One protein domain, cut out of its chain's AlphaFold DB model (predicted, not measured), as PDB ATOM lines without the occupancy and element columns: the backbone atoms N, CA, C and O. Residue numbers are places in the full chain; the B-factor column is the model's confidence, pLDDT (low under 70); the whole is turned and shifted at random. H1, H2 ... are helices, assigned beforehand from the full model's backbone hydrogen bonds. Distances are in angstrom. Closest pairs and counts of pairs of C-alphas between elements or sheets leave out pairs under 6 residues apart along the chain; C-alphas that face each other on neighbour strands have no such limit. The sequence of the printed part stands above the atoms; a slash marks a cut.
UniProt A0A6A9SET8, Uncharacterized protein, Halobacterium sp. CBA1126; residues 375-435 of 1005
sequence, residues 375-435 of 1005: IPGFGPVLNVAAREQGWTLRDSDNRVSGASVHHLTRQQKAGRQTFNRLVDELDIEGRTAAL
ATOM      1  N   ILE A 375     343.078 115.231 205.548       86.19
ATOM      2  CA  ILE A 375     342.230 115.162 204.354       86.19
ATOM      3  C   ILE A 375     341.786 113.701 204.205       86.19
ATOM      4  O   ILE A 375     342.662 112.833 204.220       86.19
ATOM      5  N   PRO A 376     340.482 113.384 204.133       85.50
ATOM      6  CA  PRO A 376     340.001 112.032 203.845       85.50
ATOM      7  C   PRO A 376     339.895 111.795 202.327       85.50
ATOM      8  O   PRO A 376     340.167 112.702 201.544       85.50
ATOM      9  N   GLY A 377     339.549 110.576 201.897       74.44
ATOM     10  CA  GLY A 377     339.135 110.283 200.509       74.44
ATOM     11  C   GLY A 377     340.194 110.439 199.403       74.44
ATOM     12  O   GLY A 377     339.968 110.048 198.271       74.44
ATOM     13  N   PHE A 378     341.399 110.938 199.689       79.12
ATOM     14  CA  PHE A 378     342.387 111.292 198.653       79.12
ATOM     15  C   PHE A 378     343.125 110.118 197.992       79.12
ATOM     16  O   PHE A 378     343.944 110.299 197.082       79.12
ATOM     17  N   GLY A 379     342.929 108.911 198.515       74.88
ATOM     18  CA  GLY A 379     343.706 107.725 198.174       74.88
ATOM     19  C   GLY A 379     343.726 107.383 196.679       74.88
ATOM     20  O   GLY A 379     344.827 107.216 196.136       74.88
ATOM     21  N   PRO A 380     342.565 107.245 196.017       74.19
ATOM     22  CA  PRO A 380     342.484 106.880 194.604       74.19
ATOM     23  C   PRO A 380     343.196 107.880 193.691       74.19
ATOM     24  O   PRO A 380     344.106 107.482 192.960       74.19
ATOM     25  N   VAL A 381     342.888 109.174 193.820       73.56
ATOM     26  CA  VAL A 381     343.418 110.224 192.934       73.56
ATOM     27  C   VAL A 381     344.936 110.349 193.027       73.56
ATOM     28  O   VAL A 381     345.629 110.282 192.010       73.56
ATOM     29  N   LEU A 382     345.496 110.426 194.240       76.94
ATOM     30  CA  LEU A 382     346.954 110.518 194.382       76.94
ATOM     31  C   LEU A 382     347.669 109.259 193.873       76.94
ATOM     32  O   LEU A 382     348.803 109.340 193.402       76.94
ATOM     33  N   ASN A 383     347.038 108.081 193.966       75.56
ATOM     34  CA  ASN A 383     347.624 106.845 193.449       75.56
ATOM     35  C   ASN A 383     347.626 106.799 191.913       75.56
ATOM     36  O   ASN A 383     348.565 106.232 191.349       75.56
ATOM     37  N   VAL A 384     346.607 107.354 191.250       75.81
ATOM     38  CA  VAL A 384     346.547 107.476 189.782       75.81
ATOM     39  C   VAL A 384     347.602 108.469 189.299       75.81
ATOM     40  O   VAL A 384     348.509 108.067 188.568       75.81
ATOM     41  N   ALA A 385     347.601 109.695 189.829       77.19
ATOM     42  CA  ALA A 385     348.572 110.728 189.458       77.19
ATOM     43  C   ALA A 385     350.028 110.275 189.691       77.19
ATOM     44  O   ALA A 385     350.906 110.445 188.842       77.19
ATOM     45  N   ALA A 386     350.301 109.594 190.812       75.75
ATOM     46  CA  ALA A 386     351.626 109.037 191.081       75.75
ATOM     47  C   ALA A 386     352.043 107.941 190.081       75.75
ATOM     48  O   ALA A 386     353.237 107.777 189.810       75.75
ATOM     49  N   ARG A 387     351.101 107.160 189.531       72.44
ATOM     50  CA  ARG A 387     351.406 106.155 188.496       72.44
ATOM     51  C   ARG A 387     351.772 106.814 187.173       72.44
ATOM     52  O   ARG A 387     352.765 106.403 186.572       72.44
ATOM     53  N   GLU A 388     351.020 107.825 186.758       73.56
ATOM     54  CA  GLU A 388     351.235 108.558 185.503       73.56
ATOM     55  C   GLU A 388     352.564 109.314 185.496       73.56
ATOM     56  O   GLU A 388     353.344 109.207 184.552       73.56
ATOM     57  N   GLN A 389     352.902 109.953 186.617       72.75
ATOM     58  CA  GLN A 389     354.202 110.593 186.846       72.75
ATOM     59  C   GLN A 389     355.366 109.586 186.986       72.75
ATOM     60  O   GLN A 389     356.520 109.961 187.206       72.75
ATOM     61  N   GLY A 390     355.097 108.279 186.902       65.06
ATOM     62  CA  GLY A 390     356.115 107.233 186.954       65.06
ATOM     63  C   GLY A 390     356.698 106.983 188.347       65.06
ATOM     64  O   GLY A 390     357.715 106.294 188.466       65.06
ATOM     65  N   TRP A 391     356.067 107.464 189.424       70.25
ATOM     66  CA  TRP A 391     356.540 107.244 190.800       70.25
ATOM     67  C   TRP A 391     356.431 105.769 191.230       70.25
ATOM     68  O   TRP A 391     357.037 105.356 192.223       70.25
ATOM     69  N   THR A 392     355.704 104.947 190.465       54.34
ATOM     70  CA  THR A 392     355.594 103.490 190.637       54.34
ATOM     71  C   THR A 392     356.619 102.672 189.840       54.34
ATOM     72  O   THR A 392     356.736 101.461 190.066       54.34
ATOM     73  N   LEU A 393     357.375 103.279 188.915       47.75
ATOM     74  CA  LEU A 393     358.421 102.587 188.157       47.75
ATOM     75  C   LEU A 393     359.631 102.318 189.062       47.75
ATOM     76  O   LEU A 393     360.005 103.129 189.906       47.75
ATOM     77  N   ARG A 394     360.247 101.136 188.915       45.19
ATOM     78  CA  ARG A 394     361.419 100.696 189.698       45.19
ATOM     79  C   ARG A 394     362.695 101.459 189.307       45.19
ATOM     80  O   ARG A 394     363.697 100.823 188.984       45.19
ATOM     81  N   ASP A 395     362.680 102.784 189.370       44.22
ATOM     82  CA  ASP A 395     363.883 103.597 189.259       44.22
ATOM     83  C   ASP A 395     364.466 103.892 190.641       44.22
ATOM     84  O   ASP A 395     363.767 104.182 191.615       44.22
ATOM     85  N   SER A 396     365.781 103.722 190.759       46.56
ATOM     86  CA  SER A 396     366.490 103.700 192.040       46.56
ATOM     87  C   SER A 396     366.518 105.041 192.773       46.56
ATOM     88  O   SER A 396     366.811 105.037 193.970       46.56
ATOM     89  N   ASP A 397     366.183 106.139 192.093       50.09
ATOM     90  CA  ASP A 397     366.308 107.502 192.617       50.09
ATOM     91  C   ASP A 397     365.014 108.025 193.280       50.09
ATOM     92  O   ASP A 397     365.102 108.725 194.286       50.09
ATOM     93  N   ASN A 398     363.821 107.584 192.850       49.50
ATOM     94  CA  ASN A 398     362.518 108.022 193.405       49.50
ATOM     95  C   ASN A 398     361.937 107.089 194.482       49.50
ATOM     96  O   ASN A 398     360.785 107.207 194.902       49.50
ATOM     97  N   ARG A 399     362.751 106.154 194.974       48.41
ATOM     98  CA  ARG A 399     362.329 105.038 195.834       48.41
ATOM     99  C   ARG A 399     361.751 105.451 197.201       48.41
ATOM    100  O   ARG A 399     361.231 104.594 197.912       48.41
ATOM    101  N   VAL A 400     361.858 106.728 197.578       56.19
ATOM    102  CA  VAL A 400     361.350 107.280 198.845       56.19
ATOM    103  C   VAL A 400     359.995 107.971 198.653       56.19
ATOM    104  O   VAL A 400     359.068 107.662 199.399       56.19
ATOM    105  N   SER A 401     359.842 108.819 197.630       55.66
ATOM    106  CA  SER A 401     358.622 109.616 197.419       55.66
ATOM    107  C   SER A 401     357.426 108.757 196.991       55.66
ATOM    108  O   SER A 401     356.409 108.759 197.681       55.66
ATOM    109  N   GLY A 402     357.562 107.904 195.968       58.09
ATOM    110  CA  GLY A 402     356.460 107.034 195.513       58.09
ATOM    111  C   GLY A 402     356.012 105.994 196.548       58.09
ATOM    112  O   GLY A 402     354.826 105.699 196.688       58.09
ATOM    113  N   ALA A 403     356.950 105.476 197.346       58.19
ATOM    114  CA  ALA A 403     356.634 104.569 198.450       58.19
ATOM    115  C   ALA A 403     355.910 105.284 199.606       58.19
ATOM    116  O   ALA A 403     355.104 104.657 200.296       58.19
ATOM    117  N   SER A 404     356.192 106.576 199.814       66.31
ATOM    118  CA  SER A 404     355.519 107.389 200.827       66.31
ATOM    119  C   SER A 404     354.071 107.695 200.441       66.31
ATOM    120  O   SER A 404     353.194 107.469 201.267       66.31
ATOM    121  N   VAL A 405     353.795 108.064 199.181       71.75
ATOM    122  CA  VAL A 405     352.424 108.286 198.683       71.75
ATOM    123  C   VAL A 405     351.581 107.037 198.882       71.75
ATOM    124  O   VAL A 405     350.578 107.082 199.580       71.75
ATOM    125  N   HIS A 406     352.055 105.890 198.392       71.19
ATOM    126  CA  HIS A 406     351.311 104.634 198.475       71.19
ATOM    127  C   HIS A 406     351.057 104.168 199.925       71.19
ATOM    128  O   HIS A 406     350.114 103.420 200.198       71.19
ATOM    129  N   HIS A 407     351.918 104.565 200.869       70.94
ATOM    130  CA  HIS A 407     351.727 104.310 202.295       70.94
ATOM    131  C   HIS A 407     350.674 105.238 202.909       70.94
ATOM    132  O   HIS A 407     349.823 104.759 203.657       70.94
ATOM    133  N   LEU A 408     350.728 106.535 202.588       73.62
ATOM    134  CA  LEU A 408     349.802 107.556 203.081       73.62
ATOM    135  C   LEU A 408     348.386 107.328 202.544       73.62
ATOM    136  O   LEU A 408     347.446 107.351 203.333       73.62
ATOM    137  N   THR A 409     348.248 107.024 201.248       72.81
ATOM    138  CA  THR A 409     346.963 106.728 200.592       72.81
ATOM    139  C   THR A 409     346.329 105.469 201.170       72.81
ATOM    140  O   THR A 409     345.183 105.489 201.598       72.81
ATOM    141  N   ARG A 410     347.097 104.380 201.311       71.38
ATOM    142  CA  ARG A 410     346.594 103.125 201.896       71.38
ATOM    143  C   ARG A 410     346.147 103.268 203.351       71.38
ATOM    144  O   ARG A 410     345.319 102.494 203.814       71.38
ATOM    145  N   GLN A 411     346.764 104.174 204.101       68.94
ATOM    146  CA  GLN A 411     346.385 104.415 205.490       68.94
ATOM    147  C   GLN A 411     345.340 105.520 205.643       68.94
ATOM    148  O   GLN A 411     344.908 105.722 206.775       68.94
ATOM    149  N   GLN A 412     344.985 106.227 204.560       71.50
ATOM    150  CA  GLN A 412     344.210 107.474 204.588       71.50
ATOM    151  C   GLN A 412     344.746 108.432 205.665       71.50
ATOM    152  O   GLN A 412     344.032 108.928 206.535       71.50
ATOM    153  N   LYS A 413     346.076 108.603 205.669       72.94
ATOM    154  CA  LYS A 413     346.815 109.340 206.703       72.94
ATOM    155  C   LYS A 413     347.695 110.434 206.116       72.94
ATOM    156  O   LYS A 413     348.914 110.379 206.252       72.94
ATOM    157  N   ALA A 414     347.089 111.442 205.497       78.19
ATOM    158  CA  ALA A 414     347.783 112.674 205.142       78.19
ATOM    159  C   ALA A 414     347.142 113.878 205.840       78.19
ATOM    160  O   ALA A 414     345.947 114.123 205.707       78.19
ATOM    161  N   GLY A 415     347.960 114.637 206.574       82.38
ATOM    162  CA  GLY A 415     347.573 115.983 206.987       82.38
ATOM    163  C   GLY A 415     347.543 116.916 205.774       82.38
ATOM    164  O   GLY A 415     348.314 116.702 204.833       82.38
ATOM    165  N   ARG A 416     346.724 117.967 205.801       86.06
ATOM    166  CA  ARG A 416     346.523 118.920 204.696       86.06
ATOM    167  C   ARG A 416     347.813 119.440 204.075       86.06
ATOM    168  O   ARG A 416     347.967 119.395 202.867       86.06
ATOM    169  N   GLN A 417     348.793 119.842 204.882       82.12
ATOM    170  CA  GLN A 417     350.096 120.293 204.364       82.12
ATOM    171  C   GLN A 417     350.828 119.203 203.569       82.12
ATOM    172  O   GLN A 417     351.478 119.479 202.565       82.12
ATOM    173  N   THR A 418     350.739 117.950 204.025       81.38
ATOM    174  CA  THR A 418     351.327 116.814 203.306       81.38
ATOM    175  C   THR A 418     350.549 116.527 202.030       81.38
ATOM    176  O   THR A 418     351.181 116.240 201.021       81.38
ATOM    177  N   PHE A 419     349.219 116.613 202.078       85.81
ATOM    178  CA  PHE A 419     348.347 116.469 200.919       85.81
ATOM    179  C   PHE A 419     348.638 117.549 199.866       85.81
ATOM    180  O   PHE A 419     349.014 117.190 198.759       85.81
ATOM    181  N   ASN A 420     348.633 118.835 200.229       87.19
ATOM    182  CA  ASN A 420     348.932 119.953 199.324       87.19
ATOM    183  C   ASN A 420     350.325 119.826 198.705       87.19
ATOM    184  O   ASN A 420     350.471 119.940 197.499       87.19
ATOM    185  N   ARG A 421     351.344 119.469 199.501       85.19
ATOM    186  CA  ARG A 421     352.684 119.198 198.959       85.19
ATOM    187  C   ARG A 421     352.671 118.067 197.926       85.19
ATOM    188  O   ARG A 421     353.412 118.136 196.956       85.19
ATOM    189  N   LEU A 422     351.898 117.000 198.150       82.31
ATOM    190  CA  LEU A 422     351.794 115.895 197.191       82.31
ATOM    191  C   LEU A 422     351.024 116.299 195.934       82.31
ATOM    192  O   LEU A 422     351.441 115.902 194.856       82.31
ATOM    193  N   VAL A 423     349.955 117.081 196.073       84.44
ATOM    194  CA  VAL A 423     349.204 117.684 194.963       84.44
ATOM    195  C   VAL A 423     350.130 118.560 194.115       84.44
ATOM    196  O   VAL A 423     350.203 118.356 192.909       84.44
ATOM    197  N   ASP A 424     350.928 119.424 194.747       83.75
ATOM    198  CA  ASP A 424     351.911 120.282 194.074       83.75
ATOM    199  C   ASP A 424     353.031 119.467 193.397       83.75
ATOM    200  O   ASP A 424     353.420 119.746 192.266       83.75
ATOM    201  N   GLU A 425     353.583 118.453 194.077       83.19
ATOM    202  CA  GLU A 425     354.648 117.600 193.521       83.19
ATOM    203  C   GLU A 425     354.159 116.710 192.369       83.19
ATOM    204  O   GLU A 425     354.964 116.328 191.515       83.19
ATOM    205  N   LEU A 426     352.874 116.354 192.369       80.19
ATOM    206  CA  LEU A 426     352.217 115.558 191.332       80.19
ATOM    207  C   LEU A 426     351.509 116.423 190.276       80.19
ATOM    208  O   LEU A 426     350.945 115.848 189.347       80.19
ATOM    209  N   ASP A 427     351.596 117.754 190.382       77.88
ATOM    210  CA  ASP A 427     351.012 118.737 189.453       77.88
ATOM    211  C   ASP A 427     349.507 118.501 189.214       77.88
ATOM    212  O   ASP A 427     349.027 118.488 188.083       77.88
ATOM    213  N   ILE A 428     348.773 118.228 190.299       74.62
ATOM    214  CA  ILE A 428     347.333 117.942 190.264       74.62
ATOM    215  C   ILE A 428     346.565 119.259 190.446       74.62
ATOM    216  O   ILE A 428     346.733 119.939 191.457       74.62
ATOM    217  N   GLU A 429     345.704 119.604 189.489       75.38
ATOM    218  CA  GLU A 429     344.845 120.800 189.519       75.38
ATOM    219  C   GLU A 429     343.369 120.424 189.829       75.38
ATOM    220  O   GLU A 429     343.062 119.291 190.215       75.38
ATOM    221  N   GLY A 430     342.445 121.386 189.734       74.31
ATOM    222  CA  GLY A 430     341.001 121.146 189.870       74.31
ATOM    223  C   GLY A 430     340.520 120.828 191.294       74.31
ATOM    224  O   GLY A 430     341.062 121.324 192.288       74.31
ATOM    225  N   ARG A 431     339.482 119.983 191.405       69.12
ATOM    226  CA  ARG A 431     338.807 119.636 192.678       69.12
ATOM    227  C   ARG A 431     339.754 119.102 193.756       69.12
ATOM    228  O   ARG A 431     339.589 119.426 194.928       69.12
ATOM    229  N   THR A 432     340.767 118.324 193.377       78.62
ATOM    230  CA  THR A 432     341.738 117.761 194.334       78.62
ATOM    231  C   THR A 432     342.574 118.859 194.989       78.62
ATOM    232  O   THR A 432     342.786 118.842 196.202       78.62
ATOM    233  N   ALA A 433     343.015 119.846 194.204       80.75
ATOM    234  CA  ALA A 433     343.720 121.011 194.727       80.75
ATOM    235  C   ALA A 433     342.795 121.886 195.588       80.75
ATOM    236  O   ALA A 433     343.197 122.313 196.676       80.75
ATOM    237  N   ALA A 434     341.547 122.081 195.148       80.06
ATOM    238  CA  ALA A 434     340.536 122.834 195.885       80.06
ATOM    239  C   ALA A 434     340.240 122.214 197.264       80.06
ATOM    240  O   ALA A 434     340.265 122.927 198.265       80.06
ATOM    241  N   LEU A 435     340.095 120.885 197.373       81.88
ATOM    242  CA  LEU A 435     339.866 120.214 198.661       81.88
ATOM    243  C   LEU A 435     340.994 120.490 199.669       81.88
ATOM    244  O   LEU A 435     340.751 120.680 200.861       81.88
TER     245      LEU A 435
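AT A GLANCE: This is residues 375 to 435 of the 1005 residues of an uncharacterized protein of Halobacterium sp. CBA1126 (UniProt A0A6A9SET8). H2, the longest helix, and H1 form a helical hairpin, and H3 makes a triangle with them. Short H4 lies at one end, the long link 389 to 400 at the other. The printed part has 61 residues with four named helices, H1 to H4 in order, and no named strand; it is all helix and compact, with radius of gyration of the C-alphas 10.8 A and spans 32 by 22 by 18 A.

HOW THE PARTS SIT: H2, residues 401 to 411, touches H1, residues 379 to 388, at a shallow tilt of 22 degrees, opposite ways; the closest C-alphas, Gly 379 and Thr 409, are 4.2 A apart. H3, residues 416 to 425, is close to H1 but not clearly touching. H4, residues 431 to 435, only just touches H3, with 3 pairs of C-alphas within 8 A. In each helix every O i to N i+4 pair is within hydrogen-bond range.

IN THESE COORDINATES: H1 begins at C-alpha 379 (343.706, 107.725, 198.174). H4 ends at C-alpha 435 (339.866, 120.214, 198.661).

THE WHOLE: The printed part has no cut. Under pLDDT 70 are 16 residues, among them residues 392 to 404.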